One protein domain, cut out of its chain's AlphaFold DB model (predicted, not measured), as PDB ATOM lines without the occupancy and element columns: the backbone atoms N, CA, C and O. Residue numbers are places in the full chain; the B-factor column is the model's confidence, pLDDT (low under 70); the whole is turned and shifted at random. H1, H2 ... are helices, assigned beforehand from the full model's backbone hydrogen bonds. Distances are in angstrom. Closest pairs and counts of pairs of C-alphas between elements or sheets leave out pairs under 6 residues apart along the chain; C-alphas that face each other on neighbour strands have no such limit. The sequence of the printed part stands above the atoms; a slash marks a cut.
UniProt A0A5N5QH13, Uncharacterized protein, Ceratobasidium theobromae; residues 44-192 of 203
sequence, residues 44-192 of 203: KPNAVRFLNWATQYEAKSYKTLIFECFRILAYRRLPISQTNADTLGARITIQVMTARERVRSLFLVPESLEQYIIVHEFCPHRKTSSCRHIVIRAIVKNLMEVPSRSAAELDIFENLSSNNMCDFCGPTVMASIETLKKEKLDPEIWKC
ATOM      1  N   LYS A  44     210.725 234.890 107.623       91.81
ATOM      2  CA  LYS A  44     211.135 234.327 106.321       91.81
ATOM      3  C   LYS A  44     211.775 235.346 105.367       91.81
ATOM      4  O   LYS A  44     212.901 235.077 104.928       91.81
ATOM      5  N   PRO A  45     211.140 236.496 105.068       91.44
ATOM      6  CA  PRO A  45     211.752 237.495 104.190       91.44
ATOM      7  C   PRO A  45     213.022 238.116 104.794       91.44
ATOM      8  O   PRO A  45     213.943 238.469 104.064       91.44
ATOM      9  N   ASN A  46     213.138 238.170 106.125       93.06
ATOM     10  CA  ASN A  46     214.229 238.866 106.818       93.06
ATOM     11  C   ASN A  46     215.203 237.935 107.556       93.06
ATOM     12  O   ASN A  46     215.957 238.389 108.417       93.06
ATOM     13  N   ALA A  47     215.224 236.641 107.225       94.69
ATOM     14  CA  ALA A  47     215.950 235.622 107.990       94.69
ATOM     15  C   ALA A  47     217.448 235.939 108.145       94.69
ATOM     16  O   ALA A  47     218.048 235.638 109.171       94.69
ATOM     17  N   VAL A  48     218.046 236.591 107.145       95.06
ATOM     18  CA  VAL A  48     219.446 237.038 107.176       95.06
ATOM     19  C   VAL A  48     219.671 238.111 108.244       95.06
ATOM     20  O   VAL A  48     220.601 237.987 109.041       95.06
ATOM     21  N   ARG A  49     218.807 239.133 108.298       93.06
ATOM     22  CA  ARG A  49     218.890 240.227 109.280       93.06
ATOM     23  C   ARG A  49     218.674 239.694 110.690       93.06
ATOM     24  O   ARG A  49     219.508 239.916 111.562       93.06
ATOM     25  N   PHE A  50     217.620 238.901 110.881       94.25
ATOM     26  CA  PHE A  50     217.327 238.283 112.171       94.25
ATOM     27  C   PHE A  50     218.452 237.381 112.660       94.25
ATOM     28  O   PHE A  50     218.816 237.454 113.833       94.25
ATOM     29  N   LEU A  51     219.036 236.568 111.779       94.75
ATOM     30  CA  LEU A  51     220.162 235.721 112.147       94.75
ATOM     31  C   LEU A  51     221.390 236.547 112.538       94.75
ATOM     32  O   LEU A  51     222.039 236.237 113.538       94.75
ATOM     33  N   ASN A  52     221.696 237.599 111.777       92.88
ATOM     34  CA  ASN A  52     222.789 238.508 112.097       92.88
ATOM     35  C   ASN A  52     222.580 239.127 113.489       92.88
ATOM     36  O   ASN A  52     223.413 238.952 114.373       92.88
ATOM     37  N   TRP A  53     221.429 239.751 113.740       91.69
ATOM     38  CA  TRP A  53     221.134 240.385 115.028       91.69
ATOM     39  C   TRP A  53     221.134 239.382 116.191       91.69
ATOM     40  O   TRP A  53     221.780 239.606 117.214       91.69
ATOM     41  N   ALA A  54     220.493 238.223 116.027       90.69
ATOM     42  CA  ALA A  54     220.405 237.205 117.075       90.69
ATOM     43  C   ALA A  54     221.756 236.555 117.423       90.69
ATOM     44  O   ALA A  54     221.905 235.995 118.508       90.69
ATOM     45  N   THR A  55     222.744 236.614 116.525       88.94
ATOM     46  CA  THR A  55     224.086 236.051 116.760       88.94
ATOM     47  C   THR A  55     225.107 237.078 117.251       88.94
ATOM     48  O   THR A  55     226.188 236.679 117.691       88.94
ATOM     49  N   GLN A  56     224.772 238.374 117.237       82.62
ATOM     50  CA  GLN A  56     225.635 239.447 117.742       82.62
ATOM     51  C   GLN A  56     225.636 239.562 119.275       82.62
ATOM     52  O   GLN A  56     226.667 239.916 119.842       82.62
ATOM     53  N   TYR A  57     224.532 239.217 119.948       70.56
ATOM     54  CA  TYR A  57     224.417 239.195 121.414       70.56
ATOM     55  C   TYR A  57     223.949 237.835 121.908       70.56
ATOM     56  O   TYR A  57     222.982 237.304 121.376       70.56
ATOM     57  N   GLU A  58     224.597 237.313 122.956       71.62
ATOM     58  CA  GLU A  58     224.137 236.165 123.755       71.62
ATOM     59  C   GLU A  58     223.320 235.129 122.958       71.62
ATOM     60  O   GLU A  58     222.144 234.910 123.238       71.62
ATOM     61  N   ALA A  59     223.929 234.465 121.968       69.19
ATOM     62  CA  ALA A  59     223.224 233.545 121.059       69.19
ATOM     63  C   ALA A  59     222.368 232.474 121.780       69.19
ATOM     64  O   ALA A  59     221.391 231.955 121.240       69.19
ATOM     65  N   LYS A  60     222.699 232.158 123.039       74.75
ATOM     66  CA  LYS A  60     221.925 231.251 123.897       74.75
ATOM     67  C   LYS A  60     220.525 231.769 124.253       74.75
ATOM     68  O   LYS A  60     219.674 230.940 124.552       74.75
ATOM     69  N   SER A  61     220.289 233.077 124.217       81.06
ATOM     70  CA  SER A  61     219.008 233.717 124.542       81.06
ATOM     71  C   SER A  61     218.024 233.692 123.364       81.06
ATOM     72  O   SER A  61     216.824 233.846 123.568       81.06
ATOM     73  N   TYR A  62     218.503 233.429 122.142       87.38
ATOM     74  CA  TYR A  62     217.699 233.471 120.914       87.38
ATOM     75  C   TYR A  62     217.698 232.144 120.149       87.38
ATOM     76  O   TYR A  62     217.535 232.139 118.930       87.38
ATOM     77  N   LYS A  63     217.876 231.004 120.837       88.81
ATOM     78  CA  LYS A  63     218.066 229.695 120.178       88.81
ATOM     79  C   LYS A  63     216.987 229.379 119.147       88.81
ATOM     80  O   LYS A  63     217.311 228.954 118.045       88.81
ATOM     81  N   THR A  64     215.725 229.621 119.495       89.94
ATOM     82  CA  THR A  64     214.582 229.347 118.617       89.94
ATOM     83  C   THR A  64     214.600 230.227 117.369       89.94
ATOM     84  O   THR A  64     214.422 229.714 116.270       89.94
ATOM     85  N   LEU A  65     214.878 231.528 117.514       92.12
ATOM     86  CA  LEU A  65     214.960 232.456 116.381       92.12
ATOM     87  C   LEU A  65     216.153 232.130 115.476       92.12
ATOM     88  O   LEU A  65     216.007 232.100 114.257       92.12
ATOM     89  N   ILE A  66     217.317 231.845 116.066       94.12
ATOM     90  CA  ILE A  66     218.520 231.446 115.326       94.12
ATOM     91  C   ILE A  66     218.235 230.181 114.527       94.12
ATOM     92  O   ILE A  66     218.487 230.150 113.325       94.12
ATOM     93  N   PHE A  67     217.681 229.156 115.174       94.44
ATOM     94  CA  PHE A  67     217.338 227.913 114.501       94.44
ATOM     95  C   PHE A  67     216.332 228.128 113.376       94.44
ATOM     96  O   PHE A  67     216.545 227.615 112.282       94.44
ATOM     97  N   GLU A  68     215.291 228.928 113.599       94.62
ATOM     98  CA  GLU A  68     214.300 229.224 112.566       94.62
ATOM     99  C   GLU A  68     214.933 229.917 111.355       94.62
ATOM    100  O   GLU A  68     214.681 229.532 110.213       94.62
ATOM    101  N   CYS A  69     215.832 230.878 111.580       96.00
ATOM    102  CA  CYS A  69     216.557 231.525 110.491       96.00
ATOM    103  C   CYS A  69     217.467 230.537 109.750       96.00
ATOM    104  O   CYS A  69     217.478 230.518 108.521       96.00
ATOM    105  N   PHE A  70     218.190 229.675 110.471       96.50
ATOM    106  CA  PHE A  70     218.979 228.597 109.871       96.50
ATOM    107  C   PHE A  70     218.110 227.660 109.030       96.50
ATOM    108  O   PHE A  70     218.489 227.329 107.910       96.50
ATOM    109  N   ARG A  71     216.939 227.270 109.541       95.56
ATOM    110  CA  ARG A  71     215.973 226.400 108.867       95.56
ATOM    111  C   ARG A  71     215.500 227.014 107.556       95.56
ATOM    112  O   ARG A  71     215.597 226.381 106.506       95.56
ATOM    113  N   ILE A  72     215.091 228.280 107.596       95.62
ATOM    114  CA  ILE A  72     214.664 229.040 106.417       95.62
ATOM    115  C   ILE A  72     215.792 229.118 105.385       95.62
ATOM    116  O   ILE A  72     215.570 228.828 104.213       95.62
ATOM    117  N   LEU A  73     217.006 229.481 105.804       95.75
ATOM    118  CA  LEU A  73     218.143 229.646 104.898       95.75
ATOM    119  C   LEU A  73     218.648 228.314 104.324       95.75
ATOM    120  O   LEU A  73     219.030 228.264 103.155       95.75
ATOM    121  N   ALA A  74     218.630 227.236 105.110       95.94
ATOM    122  CA  ALA A  74     219.072 225.910 104.685       95.94
ATOM    123  C   ALA A  74     218.130 225.282 103.648       95.94
ATOM    124  O   ALA A  74     218.589 224.575 102.750       95.94
ATOM    125  N   TYR A  75     216.829 225.565 103.735       95.62
ATOM    126  CA  TYR A  75     215.831 225.036 102.804       95.62
ATOM    127  C   TYR A  75     215.664 225.847 101.521       95.62
ATOM    128  O   TYR A  75     214.975 225.382 100.611       95.62
ATOM    129  N   ARG A  76     216.312 227.013 101.390       92.88
ATOM    130  CA  ARG A  76     216.285 227.791 100.142       92.88
ATOM    131  C   ARG A  76     216.812 226.973  98.963       92.88
ATOM    132  O   ARG A  76     217.814 226.244  99.047       92.88
ATOM    133  N   ARG A  77     216.157 227.140  97.812       91.06
ATOM    134  CA  ARG A  77     216.626 226.549  96.553       91.06
ATOM    135  C   ARG A  77     217.966 227.149  96.143       91.06
ATOM    136  O   ARG A  77     218.929 226.401  95.962       91.06
ATOM    137  N   LEU A  78     218.052 228.479  96.082       88.94
ATOM    138  CA  LEU A  78     219.279 229.194  95.732       88.94
ATOM    139  C   LEU A  78     220.315 229.198  96.868       88.94
ATOM    140  O   LEU A  78     219.960 229.062  98.043       88.94
ATOM    141  N   PRO A  79     221.610 229.327  96.529       88.50
ATOM    142  CA  PRO A  79     222.648 229.576  97.519       88.50
ATOM    143  C   PRO A  79     222.486 230.962  98.162       88.50
ATOM    144  O   PRO A  79     221.767 231.830  97.662       88.50
ATOM    145  N   ILE A  80     223.193 231.174  99.273       91.06
ATOM    146  CA  ILE A  80     223.325 232.495  99.893       91.06
ATOM    147  C   ILE A  80     224.013 233.434  98.892       91.06
ATOM    148  O   ILE A  80     225.075 233.108  98.366       91.06
ATOM    149  N   SER A  81     223.387 234.575  98.596       91.88
ATOM    150  CA  SER A  81     223.972 235.608  97.735       91.88
ATOM    151  C   SER A  81     225.160 236.286  98.417       91.88
ATOM    152  O   SER A  81     225.242 236.290  99.644       91.88
ATOM    153  N   GLN A  82     226.039 236.922  97.636       93.44
ATOM    154  CA  GLN A  82     227.187 237.651  98.187       93.44
ATOM    155  C   GLN A  82     226.752 238.711  99.208       93.44
ATOM    156  O   GLN A  82     227.248 238.713 100.324       93.44
ATOM    157  N   THR A  83     225.736 239.516  98.884       94.06
ATOM    158  CA  THR A  83     225.184 240.524  99.806       94.06
ATOM    159  C   THR A  83     224.712 239.914 101.127       94.06
ATOM    160  O   THR A  83     224.971 240.461 102.192       94.06
ATOM    161  N   ASN A  84     224.049 238.753 101.082       94.06
ATOM    162  CA  ASN A  84     223.616 238.072 102.301       94.06
ATOM    163  C   ASN A  84     224.807 237.502 103.087       94.06
ATOM    164  O   ASN A  84     224.780 237.511 104.316       94.06
ATOM    165  N   ALA A  85     225.839 237.012 102.397       94.88
ATOM    166  CA  ALA A  85     227.063 236.525 103.023       94.88
ATOM    167  C   ALA A  85     227.838 237.654 103.722       94.88
ATOM    168  O   ALA A  85     228.308 237.467 104.845       94.88
ATOM    169  N   ASP A  86     227.910 238.832 103.096       94.75
ATOM    170  CA  ASP A  86     228.545 240.023 103.662       94.75
ATOM    171  C   ASP A  86     227.831 240.458 104.953       94.75
ATOM    172  O   ASP A  86     228.485 240.694 105.969       94.75
ATOM    173  N   THR A  87     226.492 240.453 104.961       93.62
ATOM    174  CA  THR A  87     225.682 240.774 106.150       93.62
ATOM    175  C   THR A  87     225.871 239.778 107.298       93.62
ATOM    176  O   THR A  87     225.898 240.178 108.460       93.62
ATOM    177  N   LEU A  88     225.984 238.477 107.008       93.75
ATOM    178  CA  LEU A  88     226.164 237.432 108.031       93.75
ATOM    179  C   LEU A  88     227.611 237.329 108.538       93.75
ATOM    180  O   LEU A  88     227.863 236.792 109.621       93.75
ATOM    181  N   GLY A  89     228.573 237.777 107.734       94.75
ATOM    182  CA  GLY A  89     229.990 237.516 107.934       94.75
ATOM    183  C   GLY A  89     230.383 236.062 107.644       94.75
ATOM    184  O   GLY A  89     229.557 235.147 107.543       94.75
ATOM    185  N   ALA A  90     231.694 235.827 107.530       93.50
ATOM    186  CA  ALA A  90     232.242 234.550 107.063       93.50
ATOM    187  C   ALA A  90     231.811 233.349 107.924       93.50
ATOM    188  O   ALA A  90     231.385 232.322 107.397       93.50
ATOM    189  N   ARG A  91     231.877 233.481 109.256       93.31
ATOM    190  CA  ARG A  91     231.589 232.375 110.183       93.31
ATOM    191  C   ARG A  91     230.149 231.874 110.062       93.31
ATOM    192  O   ARG A  91     229.939 230.675 109.903       93.31
ATOM    193  N   ILE A  92     229.172 232.778 110.150       94.56
ATOM    194  CA  ILE A  92     227.750 232.406 110.109       94.56
ATOM    195  C   ILE A  92     227.370 231.927 108.706       94.56
ATOM    196  O   ILE A  92     226.664 230.930 108.572       94.56
ATOM    197  N   THR A  93     227.918 232.552 107.659       96.25
ATOM    198  CA  THR A  93     227.739 232.095 106.272       96.25
ATOM    199  C   THR A  93     228.184 230.646 106.094       96.25
ATOM    200  O   THR A  93     227.414 229.832 105.587       96.25
ATOM    201  N   ILE A  94     229.382 230.284 106.571       95.44
ATOM    202  CA  ILE A  94     229.887 228.904 106.505       95.44
ATOM    203  C   ILE A  94     228.953 227.938 107.244       95.44
ATOM    204  O   ILE A  94     228.655 226.862 106.725       95.44
ATOM    205  N   GLN A  95     228.453 228.308 108.426       95.62
ATOM    206  CA  GLN A  95     227.526 227.464 109.187       95.62
ATOM    207  C   GLN A  95     226.205 227.238 108.440       95.62
ATOM    208  O   GLN A  95     225.742 226.101 108.348       95.62
ATOM    209  N   VAL A  96     225.619 228.296 107.873       96.62
ATOM    210  CA  VAL A  96     224.385 228.212 107.077       96.62
ATOM    211  C   VAL A  96     224.603 227.364 105.824       96.62
ATOM    212  O   VAL A  96     223.794 226.483 105.530       96.62
ATOM    213  N   MET A  97     225.713 227.565 105.108       95.81
ATOM    214  CA  MET A  97     226.064 226.754 103.938       95.81
ATOM    215  C   MET A  97     226.283 225.284 104.307       95.81
ATOM    216  O   MET A  97     225.822 224.401 103.590       95.81
ATOM    217  N   THR A  98     226.912 225.013 105.451       96.44
ATOM    218  CA  THR A  98     227.099 223.649 105.964       96.44
ATOM    219  C   THR A  98     225.760 222.997 106.306       96.44
ATOM    220  O   THR A  98     225.532 221.849 105.937       96.44
ATOM    221  N   ALA A  99     224.852 223.715 106.978       96.88
ATOM    222  CA  ALA A  99     223.501 223.230 107.268       96.88
ATOM    223  C   ALA A  99     222.743 222.887 105.982       96.88
ATOM    224  O   ALA A  99     222.195 221.793 105.854       96.88
ATOM    225  N   ARG A 100     222.783 223.795 105.003       95.81
ATOM    226  CA  ARG A 100     222.198 223.593 103.676       95.81
ATOM    227  C   ARG A 100     222.753 222.342 103.001       95.81
ATOM    228  O   ARG A 100     221.978 221.543 102.488       95.81
ATOM    229  N   GLU A 101     224.069 222.162 103.002       95.69
ATOM    230  CA  GLU A 101     224.697 221.021 102.335       95.69
ATOM    231  C   GLU A 101     224.398 219.697 103.040       95.69
ATOM    232  O   GLU A 101     224.130 218.700 102.378       95.69
ATOM    233  N   ARG A 102     224.335 219.682 104.376       96.06
ATOM    234  CA  ARG A 102     223.907 218.494 105.129       96.06
ATOM    235  C   ARG A 102     222.474 218.087 104.817       96.06
ATOM    236  O   ARG A 102     222.204 216.903 104.677       96.06
ATOM    237  N   VAL A 103     221.561 219.047 104.684       96.06
ATOM    238  CA  VAL A 103     220.190 218.750 104.247       96.06
ATOM    239  C   VAL A 103     220.202 218.173 102.836       96.06
ATOM    240  O   VAL A 103     219.569 217.154 102.588       96.06
ATOM    241  N   ARG A 104     220.932 218.800 101.908       95.06
ATOM    242  CA  ARG A 104     220.982 218.373 100.503       95.06
ATOM    243  C   ARG A 104     221.608 216.996 100.322       95.06
ATOM    244  O   ARG A 104     221.101 216.216  99.522       95.06
ATOM    245  N   SER A 105     222.648 216.668 101.082       95.69
ATOM    246  CA  SER A 105     223.324 215.375 100.982       95.69
ATOM    247  C   SER A 105     222.426 214.203 101.382       95.69
ATOM    248  O   SER A 105     222.576 213.113 100.834       95.69
ATOM    249  N   LEU A 106     221.429 214.420 102.250       95.44
ATOM    250  CA  LEU A 106     220.420 213.404 102.568       95.44
ATOM    251  C   LEU A 106     219.589 212.995 101.342       95.44
ATOM    252  O   LEU A 106     219.134 211.858 101.265       95.44
ATOM    253  N   PHE A 107     219.427 213.889 100.366       94.94
ATOM    254  CA  PHE A 107     218.714 213.612  99.118       94.94
ATOM    255  C   PHE A 107     219.597 212.955  98.043       94.94
ATOM    256  O   PHE A 107     219.105 212.701  96.947       94.94
ATOM    257  N   LEU A 108     220.868 212.636  98.331       92.50
ATOM    258  CA  LEU A 108     221.700 211.813  97.437       92.50
ATOM    259  C   LEU A 108     221.261 210.344  97.418       92.50
ATOM    260  O   LEU A 108     221.537 209.642  96.450       92.50
ATOM    261  N   VAL A 109     220.566 209.894  98.468       93.00
ATOM    262  CA  VAL A 109     219.933 208.568  98.550       93.00
ATOM    263  C   VAL A 109     218.448 208.764  98.885       93.00
ATOM    264  O   VAL A 109     218.044 208.571 100.041       93.00
ATOM    265  N   PRO A 110     217.631 209.225  97.917       89.81
ATOM    266  CA  PRO A 110     216.251 209.640  98.162       89.81
ATOM    267  C   PRO A 110     215.373 208.532  98.763       89.81
ATOM    268  O   PRO A 110     214.479 208.812  99.559       89.81
ATOM    269  N   GLU A 111     215.661 207.269  98.448       91.00
ATOM    270  CA  GLU A 111     214.924 206.095  98.923       91.00
ATOM    271  C   GLU A 111     214.965 205.984 100.454       91.00
ATOM    272  O   GLU A 111     213.992 205.575 101.086       91.00
ATOM    273  N   SER A 112     216.068 206.421 101.075       92.44
ATOM    274  CA  SER A 112     216.227 206.415 102.535       92.44
ATOM    275  C   SER A 112     215.304 207.407 103.253       92.44
ATOM    276  O   SER A 112     215.052 207.264 104.455       92.44
ATOM    277  N   LEU A 113     214.786 208.403 102.523       94.56
ATOM    278  CA  LEU A 113     213.901 209.442 103.039       94.56
ATOM    279  C   LEU A 113     212.417 209.093 102.882       94.56
ATOM    280  O   LEU A 113     211.585 209.652 103.595       94.56
ATOM    281  N   GLU A 114     212.071 208.149 102.004       92.56
ATOM    282  CA  GLU A 114     210.676 207.780 101.739       92.56
ATOM    283  C   GLU A 114     209.947 207.288 102.996       92.56
ATOM    284  O   GLU A 114     208.757 207.553 103.161       92.56
ATOM    285  N   GLN A 115     210.652 206.617 103.912       91.50
ATOM    286  CA  GLN A 115     210.076 206.121 105.167       91.50
ATOM    287  C   GLN A 115     209.528 207.233 106.077       91.50
ATOM    288  O   GLN A 115     208.602 206.974 106.842       91.50
ATOM    289  N   TYR A 116     210.046 208.459 105.955       93.62
ATOM    290  CA  TYR A 116     209.597 209.623 106.727       93.62
ATOM    291  C   TYR A 116     208.401 210.335 106.079       93.62
ATOM    292  O   TYR A 116     207.814 211.237 106.672       93.62
ATOM    293  N   ILE A 117     208.007 209.929 104.867       93.06
ATOM    294  CA  ILE A 117     206.783 210.412 104.235       93.06
ATOM    295  C   ILE A 117     205.610 209.559 104.720       93.06
ATOM    296  O   ILE A 117     205.401 208.410 104.298       93.06
ATOM    297  N   ILE A 118     204.813 210.153 105.606       90.94
ATOM    298  CA  ILE A 118     203.553 209.570 106.059       90.94
ATOM    299  C   ILE A 118     202.572 209.564 104.884       90.94
ATOM    300  O   ILE A 118     202.345 210.577 104.226       90.94
ATOM    301  N   VAL A 119     201.989 208.402 104.607       90.88
ATOM    302  CA  VAL A 119     200.907 208.249 103.628       90.88
ATOM    303  C   VAL A 119     199.596 208.016 104.361       90.88
ATOM    304  O   VAL A 119     199.585 207.427 105.441       90.88
ATOM    305  N   HIS A 120     198.494 208.458 103.759       90.81
ATOM    306  CA  HIS A 120     197.161 208.262 104.313       90.81
ATOM    307  C   HIS A 120     196.847 206.764 104.466       90.81
ATOM    308  O   HIS A 120     197.276 205.946 103.648       90.81
ATOM    309  N   GLU A 121     196.068 206.395 105.483       89.56
ATOM    310  CA  GLU A 121     195.732 204.993 105.771       89.56
ATOM    311  C   GLU A 121     195.012 204.294 104.605       89.56
ATOM    312  O   GLU A 121     195.341 203.154 104.278       89.56
ATOM    313  N   PHE A 122     194.117 205.020 103.926       90.75
ATOM    314  CA  PHE A 122     193.388 204.593 102.722       90.75
ATOM    315  C   PHE A 122     194.164 204.769 101.408       90.75
ATOM    316  O   PHE A 122     193.591 204.639 100.329       90.75
ATOM    317  N   CYS A 123     195.464 205.072 101.451       91.38
ATOM    318  CA  CYS A 123     196.260 205.170 100.232       91.38
ATOM    319  C   CYS A 123     196.323 203.797  99.524       91.38
ATOM    320  O   CYS A 123     196.881 202.850 100.091       91.38
ATOM    321  N   PRO A 124     195.858 203.671  98.263       88.81
ATOM    322  CA  PRO A 124     195.908 202.402  97.526       88.81
ATOM    323  C   PRO A 124     197.349 201.941  97.253       88.81
ATOM    324  O   PRO A 124     197.605 200.763  97.019       88.81
ATOM    325  N   HIS A 125     198.313 202.862  97.334       86.31
ATOM    326  CA  HIS A 125     199.734 202.621  97.101       86.31
ATOM    327  C   HIS A 125     200.557 202.529  98.392       86.31
ATOM    328  O   HIS A 125     201.783 202.640  98.354       86.31
ATOM    329  N   ARG A 126     199.914 202.310  99.549       82.31
ATOM    330  CA  ARG A 126     200.594 202.261 100.855       82.31
ATOM    331  C   ARG A 126     201.742 201.246 100.902       82.31
ATOM    332  O   ARG A 126     202.748 201.502 101.555       82.31
ATOM    333  N   LYS A 127     201.600 200.114 100.202       78.31
ATOM    334  CA  LYS A 127     202.619 199.050 100.132       78.31
ATOM    335  C   LYS A 127     203.694 199.288  99.069       78.31
ATOM    336  O   LYS A 127     204.782 198.747  99.197       78.31
ATOM    337  N   THR A 128     203.392 200.055  98.023       78.75
ATOM    338  CA  THR A 128     204.270 200.225  96.852       78.75
ATOM    339  C   THR A 128     205.056 201.534  96.872       78.75
ATOM    340  O   THR A 128     205.744 201.841  95.906       78.75
ATOM    341  N   SER A 129     204.934 202.329  97.941       81.25
ATOM    342  CA  SER A 129     205.610 203.622  98.133       81.25
ATOM    343  C   SER A 129     205.388 204.668  97.029       81.25
ATOM    344  O   SER A 129     206.007 205.723  97.085       81.25
ATOM    345  N   SER A 130     204.462 204.468  96.081       89.75
ATOM    346  CA  SER A 130     204.295 205.370  94.923       89.75
ATOM    347  C   SER A 130     204.093 206.839  95.329       89.75
ATOM    348  O   SER A 130     204.816 207.719  94.870       89.75
ATOM    349  N   CYS A 131     203.189 207.119  96.277       92.06
ATOM    350  CA  CYS A 131     202.975 208.488  96.765       92.06
ATOM    351  C   CYS A 131     204.188 209.058  97.522       92.06
ATOM    352  O   CYS A 131     204.455 210.248  97.406       92.06
ATOM    353  N   ARG A 132     204.945 208.229  98.253       92.81
ATOM    354  CA  ARG A 132     206.180 208.664  98.936       92.81
ATOM    355  C   ARG A 132     207.238 209.062  97.920       92.81
ATOM    356  O   ARG A 132     207.807 210.147  98.006       92.81
ATOM    357  N   HIS A 133     207.419 208.205  96.924       92.88
ATOM    358  CA  HIS A 133     208.353 208.407  95.835       92.88
ATOM    359  C   HIS A 133     208.038 209.680  95.044       92.88
ATOM    360  O   HIS A 133     208.945 210.439  94.720       92.88
ATOM    361  N   ILE A 134     206.758 209.961  94.772       92.81
ATOM    362  CA  ILE A 134     206.332 211.195  94.090       92.81
ATOM    363  C   ILE A 134     206.745 212.440  94.884       92.81
ATOM    364  O   ILE A 134     207.320 213.359  94.300       92.81
ATOM    365  N   VAL A 135     206.513 212.458  96.201       93.25
ATOM    366  CA  VAL A 135     206.890 213.590  97.066       93.25
ATOM    367  C   VAL A 135     208.401 213.798  97.063       93.25
ATOM    368  O   VAL A 135     208.872 214.901  96.787       93.25
ATOM    369  N   ILE A 136     209.171 212.737  97.311       94.44
ATOM    370  CA  ILE A 136     210.633 212.817  97.339       94.44
ATOM    371  C   ILE A 136     211.184 213.243  95.973       94.44
ATOM    372  O   ILE A 136     212.015 214.148  95.904       94.44
ATOM    373  N   ARG A 137     210.678 212.675  94.873       93.00
ATOM    374  CA  ARG A 137     211.070 213.056  93.510       93.00
ATOM    375  C   ARG A 137     210.779 214.530  93.225       93.00
ATOM    376  O   ARG A 137     211.598 215.189  92.590       93.00
ATOM    377  N   ALA A 138     209.648 215.060  93.688       92.50
ATOM    378  CA  ALA A 138     209.311 216.471  93.524       92.50
ATOM    379  C   ALA A 138     210.273 217.392  94.302       92.50
ATOM    380  O   ALA A 138     210.709 218.410  93.764       92.50
ATOM    381  N   ILE A 139     210.686 217.005  95.515       94.25
ATOM    382  CA  ILE A 139     211.698 217.743  96.292       94.25
ATOM    383  C   ILE A 139     213.067 217.687  95.597       94.25
ATOM    384  O   ILE A 139     213.713 218.719  95.423       94.25
ATOM    385  N   VAL A 140     213.496 216.507  95.138       93.19
ATOM    386  CA  VAL A 140     214.753 216.337  94.382       93.19
ATOM    387  C   VAL A 140     214.739 217.176  93.106       93.19
ATOM    388  O   VAL A 140     215.722 217.839  92.789       93.19
ATOM    389  N   LYS A 141     213.611 217.226  92.398       91.56
ATOM    390  CA  LYS A 141     213.444 218.100  91.235       91.56
ATOM    391  C   LYS A 141     213.661 219.571  91.611       91.56
ATOM    392  O   LYS A 141     214.489 220.227  90.990       91.56
ATOM    393  N   ASN A 142     213.018 220.058  92.675       90.94
ATOM    394  CA  ASN A 142     213.214 221.426  93.176       90.94
ATOM    395  C   ASN A 142     214.664 221.723  93.607       90.94
ATOM    396  O   ASN A 142     215.086 222.878  93.572       90.94
ATOM    397  N   LEU A 143     215.413 220.706  94.046       89.56
ATOM    398  CA  LEU A 143     216.826 220.829  94.411       89.56
ATOM    399  C   LEU A 143     217.743 221.003  93.196       89.56
ATOM    400  O   LEU A 143     218.750 221.707  93.316       89.56
ATOM    401  N   MET A 144     217.403 220.350  92.080       86.25
ATOM    402  CA  MET A 144     218.214 220.274  90.860       86.25
ATOM    403  C   MET A 144     217.856 221.344  89.826       86.25
ATOM    404  O   MET A 144     218.709 221.750  89.040       86.25
ATOM    405  N   GLU A 145     216.604 221.797  89.799       83.81
ATOM    406  CA  GLU A 145     216.167 222.842  88.880       83.81
ATOM    407  C   GLU A 145     216.804 224.186  89.232       83.81
ATOM    408  O   GLU A 145     216.759 224.630  90.379       83.81
ATOM    409  N   VAL A 146     217.363 224.861  88.222       75.12
ATOM    410  CA  VAL A 146     217.850 226.235  88.359       75.12
ATOM    411  C   VAL A 146     216.631 227.143  88.554       75.12
ATOM    412  O   VAL A 146     215.840 227.295  87.619       75.12
ATOM    413  N   PRO A 147     216.442 227.750  89.737       72.50
ATOM    414  CA  PRO A 147     215.287 228.602  89.984       72.50
ATOM    415  C   PRO A 147     215.339 229.835  89.082       72.50
ATOM    416  O   PRO A 147     216.406 230.423  88.877       72.50
ATOM    417  N   SER A 148     214.183 230.285  88.590       72.75
ATOM    418  CA  SER A 148     214.074 231.638  88.042       72.75
ATOM    419  C   SER A 148     214.456 232.660  89.120       72.75
ATOM    420  O   SER A 148     214.316 232.404  90.317       72.75
ATOM    421  N   ARG A 149     214.895 233.862  88.724       65.62
ATOM    422  CA  ARG A 149     215.221 234.929  89.692       65.62
ATOM    423  C   ARG A 149     214.044 235.274  90.617       65.62
ATOM    424  O   ARG A 149     214.267 235.629  91.765       65.62
ATOM    425  N   SER A 150     212.808 235.111  90.143       66.81
ATOM    426  CA  SER A 150     211.580 235.286  90.932       66.81
ATOM    427  C   SER A 150     211.324 234.179  91.964       66.81
ATOM    428  O   SER A 150     210.529 234.374  92.874       66.81
ATOM    429  N   ALA A 151     211.993 233.031  91.847       66.25
ATOM    430  CA  ALA A 151     211.882 231.886  92.750       66.25
ATOM    431  C   ALA A 151     213.027 231.824  93.782       66.25
ATOM    432  O   ALA A 151     213.183 230.819  94.476       66.25
ATOM    433  N   ALA A 152     213.841 232.881  93.877       63.53
ATOM    434  CA  ALA A 152     215.049 232.922  94.699       63.53
ATOM    435  C   ALA A 152     214.802 232.651  96.192       63.53
ATOM    436  O   ALA A 152     215.666 232.090  96.870       63.53
ATOM    437  N   GLU A 153     213.624 233.029  96.686       71.00
ATOM    438  CA  GLU A 153     213.243 232.913  98.096       71.00
ATOM    439  C   GLU A 153     212.394 231.677  98.410       71.00
ATOM    440  O   GLU A 153     212.076 231.439  99.577       71.00
ATOM    441  N   LEU A 154     212.044 230.883  97.393       85.81
ATOM    442  CA  LEU A 154     211.274 229.662  97.591       85.81
ATOM    443  C   LEU A 154     212.131 228.591  98.260       85.81
ATOM    444  O   LEU A 154     213.315 228.400  97.940       85.81
ATOM    445  N   ASP A 155     211.503 227.852  99.164       91.00
ATOM    446  CA  ASP A 155     212.080 226.647  99.724       91.00
ATOM    447  C   ASP A 155     211.940 225.453  98.752       91.00
ATOM    448  O   ASP A 155     211.235 225.486  97.732       91.00
ATOM    449  N   ILE A 156     212.681 224.382  99.031       92.50
ATOM    450  CA  ILE A 156     212.676 223.145  98.234       92.50
ATOM    451  C   ILE A 156     211.365 222.340  98.366       92.50
ATOM    452  O   ILE A 156     211.173 221.372  97.630       92.50
ATOM    453  N   PHE A 157     210.463 222.741  99.265       93.19
ATOM    454  CA  PHE A 157     209.183 222.091  99.570       93.19
ATOM    455  C   PHE A 157     207.963 222.861  99.040       93.19
ATOM    456  O   PHE A 157     206.844 222.360  99.093       93.19
ATOM    457  N   GLU A 158     208.155 224.073  98.535       88.44
ATOM    458  CA  GLU A 158     207.117 224.892  97.928       88.44
ATOM    459  C   GLU A 158     206.822 224.429  96.498       88.44
ATOM    460  O   GLU A 158     207.669 223.838  95.820       88.44
ATOM    461  N   ASN A 159     205.610 224.712  96.017       84.75
ATOM    462  CA  ASN A 159     205.167 224.397  94.653       84.75
ATOM    463  C   ASN A 159     205.391 222.930  94.242       84.75
ATOM    464  O   ASN A 159     205.674 222.636  93.079       84.75
ATOM    465  N   LEU A 160     205.285 221.998  95.192       84.62
ATOM    466  CA  LEU A 160     205.328 220.577  94.876       84.62
ATOM    467  C   LEU A 160     204.077 220.219  94.080       84.62
ATOM    468  O   LEU A 160     202.950 220.455  94.512       84.62
ATOM    469  N   SER A 161     204.283 219.652  92.895       73.56
ATOM    470  CA  SER A 161     203.176 219.143  92.100       73.56
ATOM    471  C   SER A 161     202.590 217.919  92.801       73.56
ATOM    472  O   SER A 161     203.268 216.903  92.941       73.56
ATOM    473  N   SER A 162     201.329 218.006  93.220       73.62
ATOM    474  CA  SER A 162     200.548 216.859  93.698       73.62
ATOM    475  C   SER A 162     200.021 215.994  92.550       73.62
ATOM    476  O   SER A 162     199.336 214.998  92.788       73.62
ATOM    477  N   ASN A 163     200.344 216.343  91.300       72.62
ATOM    478  CA  ASN A 163     199.920 215.587  90.132       72.62
ATOM    479  C   ASN A 163     200.441 214.151  90.258       72.62
ATOM    480  O   ASN A 163     201.634 213.925  90.472       72.62
ATOM    481  N   ASN A 164     199.537 213.185  90.088       83.31
ATOM    482  CA  ASN A 164     199.768 211.742  90.233       83.31
ATOM    483  C   ASN A 164     199.837 211.212  91.675       83.31
ATOM    484  O   ASN A 164     200.028 210.009  91.860       83.31
ATOM    485  N   MET A 165     199.656 212.049  92.701       88.94
ATOM    486  CA  MET A 165     199.326 211.537  94.034       88.94
ATOM    487  C   MET A 165     197.882 211.029  94.048       88.94
ATOM    488  O   MET A 165     197.043 211.495  93.281       88.94
ATOM    489  N   CYS A 166     197.581 210.072  94.927       92.12
ATOM    490  CA  CYS A 166     196.197 209.650  95.124       92.12
ATOM    491  C   CYS A 166     195.391 210.716  95.883       92.12
ATOM    492  O   CYS A 166     195.958 211.503  96.652       92.12
ATOM    493  N   ASP A 167     194.067 210.662  95.741       91.56
ATOM    494  CA  ASP A 167     193.124 211.629  96.326       91.56
ATOM    495  C   ASP A 167     193.228 211.748  97.855       91.56
ATOM    496  O   ASP A 167     192.923 212.792  98.424       91.56
ATOM    497  N   PHE A 168     193.716 210.704  98.532       92.69
ATOM    498  CA  PHE A 168     193.911 210.705  99.985       92.69
ATOM    499  C   PHE A 168     195.238 211.335 100.430       92.69
ATOM    500  O   PHE A 168     195.314 211.930 101.502       92.69
ATOM    501  N   CYS A 169     196.307 211.176  99.644       91.31
ATOM    502  CA  CYS A 169     197.643 211.657 100.009       91.31
ATOM    503  C   CYS A 169     197.915 213.083  99.527       91.31
ATOM    504  O   CYS A 169     198.697 213.785 100.159       91.31
ATOM    505  N   GLY A 170     197.297 213.512  98.423       89.94
ATOM    506  CA  GLY A 170     197.460 214.870  97.899       89.94
ATOM    507  C   GLY A 170     197.158 215.953  98.946       89.94
ATOM    508  O   GLY A 170     198.018 216.799  99.183       89.94
ATOM    509  N   PRO A 171     196.004 215.905  99.642       90.38
ATOM    510  CA  PRO A 171     195.645 216.908 100.647       90.38
ATOM    511  C   PRO A 171     196.552 216.932 101.887       90.38
ATOM    512  O   PRO A 171     196.681 217.971 102.530       90.38
ATOM    513  N   THR A 172     197.186 215.811 102.244       90.19
ATOM    514  CA  THR A 172     197.993 215.683 103.472       90.19
ATOM    515  C   THR A 172     199.495 215.833 103.241       90.19
ATOM    516  O   THR A 172     200.270 215.785 104.196       90.19
ATOM    517  N   VAL A 173     199.923 216.079 101.999       90.44
ATOM    518  CA  VAL A 173     201.340 216.109 101.607       90.44
ATOM    519  C   VAL A 173     202.183 217.073 102.444       90.44
ATOM    520  O   VAL A 173     203.292 216.727 102.849       90.44
ATOM    521  N   MET A 174     201.646 218.254 102.765       91.38
ATOM    522  CA  MET A 174     202.363 219.252 103.562       91.38
ATOM    523  C   MET A 174     202.600 218.771 104.994       91.38
ATOM    524  O   MET A 174     203.682 218.989 105.527       91.38
ATOM    525  N   ALA A 175     201.644 218.056 105.595       91.50
ATOM    526  CA  ALA A 175     201.831 217.475 106.922       91.50
ATOM    527  C   ALA A 175     202.941 216.411 106.910       91.50
ATOM    528  O   ALA A 175     203.799 216.406 107.788       91.50
ATOM    529  N   SER A 176     202.985 215.572 105.874       90.50
ATOM    530  CA  SER A 176     204.040 214.565 105.708       90.50
ATOM    531  C   SER A 176     205.422 215.185 105.489       90.50
ATOM    532  O   SER A 176     206.423 214.657 105.965       90.50
ATOM    533  N   ILE A 177     205.494 216.322 104.794       94.19
ATOM    534  CA  ILE A 177     206.734 217.091 104.639       94.19
ATOM    535  C   ILE A 177     207.188 217.672 105.975       94.19
ATOM    536  O   ILE A 177     208.379 217.639 106.273       94.19
ATOM    537  N   GLU A 178     206.268 218.183 106.793       94.06
ATOM    538  CA  GLU A 178     206.612 218.658 108.135       94.06
ATOM    539  C   GLU A 178     207.144 217.524 109.020       94.06
ATOM    540  O   GLU A 178     208.093 217.745 109.770       94.06
ATOM    541  N   THR A 179     206.629 216.296 108.885       94.38
ATOM    542  CA  THR A 179     207.229 215.114 109.529       94.38
ATOM    543  C   THR A 179     208.658 214.873 109.044       94.38
ATOM    544  O   THR A 179     209.565 214.791 109.867       94.38
ATOM    545  N   LEU A 180     208.890 214.829 107.725       95.88
ATOM    546  CA  LEU A 180     210.237 214.671 107.156       95.88
ATOM    547  C   LEU A 180     211.202 215.741 107.684       95.88
ATOM    548  O   LEU A 180     212.324 215.421 108.083       95.88
ATOM    549  N   LYS A 181     210.768 217.007 107.701       96.12
ATOM    550  CA  LYS A 181     211.559 218.118 108.237       96.12
ATOM    551  C   LYS A 181     211.930 217.848 109.689       96.12
ATOM    552  O   LYS A 181     213.115 217.754 109.985       96.12
ATOM    553  N   LYS A 182     210.942 217.646 110.561       94.31
ATOM    554  CA  LYS A 182     211.148 217.492 112.008       94.31
ATOM    555  C   LYS A 182     211.989 216.273 112.371       94.31
ATOM    556  O   LYS A 182     212.883 216.375 113.203       94.31
ATOM    557  N   GLU A 183     211.709 215.125 111.762       94.88
ATOM    558  CA  GLU A 183     212.337 213.861 112.153       94.88
ATOM    559  C   GLU A 183     213.724 213.672 111.546       94.88
ATOM    560  O   GLU A 183     214.557 212.973 112.131       94.88
ATOM    561  N   LYS A 184     213.994 214.274 110.378       95.75
ATOM    562  CA  LYS A 184     215.204 213.958 109.615       95.75
ATOM    563  C   LYS A 184     216.060 215.148 109.208       95.75
ATOM    564  O   LYS A 184     217.283 215.018 109.233       95.75
ATOM    565  N   LEU A 185     215.473 216.284 108.840       96.75
ATOM    566  CA  LEU A 185     216.227 217.407 108.262       96.75
ATOM    567  C   LEU A 185     216.602 218.472 109.307       96.75
ATOM    568  O   LEU A 185     217.759 218.881 109.399       96.75
ATOM    569  N   ASP A 186     215.646 218.867 110.143       96.56
ATOM    570  CA  ASP A 186     215.801 219.825 111.240       96.56
ATOM    571  C   ASP A 186     216.913 219.418 112.233       96.56
ATOM    572  O   ASP A 186     217.702 220.291 112.614       96.56
ATOM    573  N   PRO A 187     217.090 218.127 112.596       95.56
ATOM    574  CA  PRO A 187     218.215 217.699 113.426       95.56
ATOM    575  C   PRO A 187     219.589 217.973 112.800       95.56
ATOM    576  O   PRO A 187     220.539 218.292 113.519       95.56
ATOM    577  N   GLU A 188     219.728 217.878 111.474       95.62
ATOM    578  CA  GLU A 188     220.992 218.196 110.795       95.62
ATOM    579  C   GLU A 188     221.277 219.698 110.794       95.62
ATOM    580  O   GLU A 188     222.428 220.108 110.967       95.62
ATOM    581  N   ILE A 189     220.230 220.515 110.667       96.19
ATOM    582  CA  ILE A 189     220.325 221.974 110.763       96.19
ATOM    583  C   ILE A 189     220.701 222.388 112.188       96.19
ATOM    584  O   ILE A 189     221.596 223.216 112.369       96.19
ATOM    585  N   TRP A 190     220.080 221.783 113.207       93.44
ATOM    586  CA  TRP A 190     220.338 222.101 114.614       93.44
ATOM    587  C   TRP A 190     221.819 221.944 114.974       93.44
ATOM    588  O   TRP A 190     222.412 222.844 115.575       93.44
ATOM    589  N   LYS A 191     222.454 220.855 114.513       93.25
ATOM    590  CA  LYS A 191     223.891 220.581 114.706       93.25
ATOM    591  C   LYS A 191     224.803 221.688 114.162       93.25
ATOM    592  O   LYS A 191     225.945 221.793 114.602       93.25
ATOM    593  N   CYS A 192     224.334 222.490 113.208       92.81
ATOM    594  CA  CYS A 192     225.115 223.556 112.577       92.81
ATOM    595  C   CYS A 192     224.947 224.926 113.243       92.81
ATOM    596  O   CYS A 192     225.742 225.822 112.973       92.81
TER     597      CYS A 192
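Overview. This is residues 44 to 192 of the 203 residues of an uncharacterized protein of Ceratobasidium theobromae (UniProt A0A5N5QH13). A long kinked helix, H3, runs along an elongated body; the hairpin of H1 and H2 packs on it at one end, H4 and H5 make the other end, and H6 bridges H2, H3 and H4. The 149 printed residues, all helix in class, have six named helices, H1 to H6. The whole is compact, radius of gyration of the C-alphas 16.5 A, spanning 52 by 33 by 25 A.

Along the chain. Find C-alpha 82 at (227.187, 237.651, 98.187); H3 runs to residue 106, 25.6 A. Before it come H1, 47 to 56, and H2, 59 to 75; after it H4, 110 to 116, H5, 130 to 144, and H6, 173 to 190, ending at (220.338, 222.101, 114.614).

Arrangement. H3 touches H6, closest C-alphas Ala 99 and Ile 189, 4.9 A. H4 touches H5, closest C-alphas Glu 114 and Arg 132, 5.4 A. O i to N i+4 pairs are within hydrogen-bond range throughout H1 and H5, 10 of 13 in H2, 17 of 21 in H3, 11 of 14 in H6, and 1 of 3 in H4, with 3 of 4 O i to N i+3.

Size, cuts and confidence. The printed part has no cut. Links H4 to H5 and H5 to H6 are long. Residues 59 and 149 to 152 are under pLDDT 70.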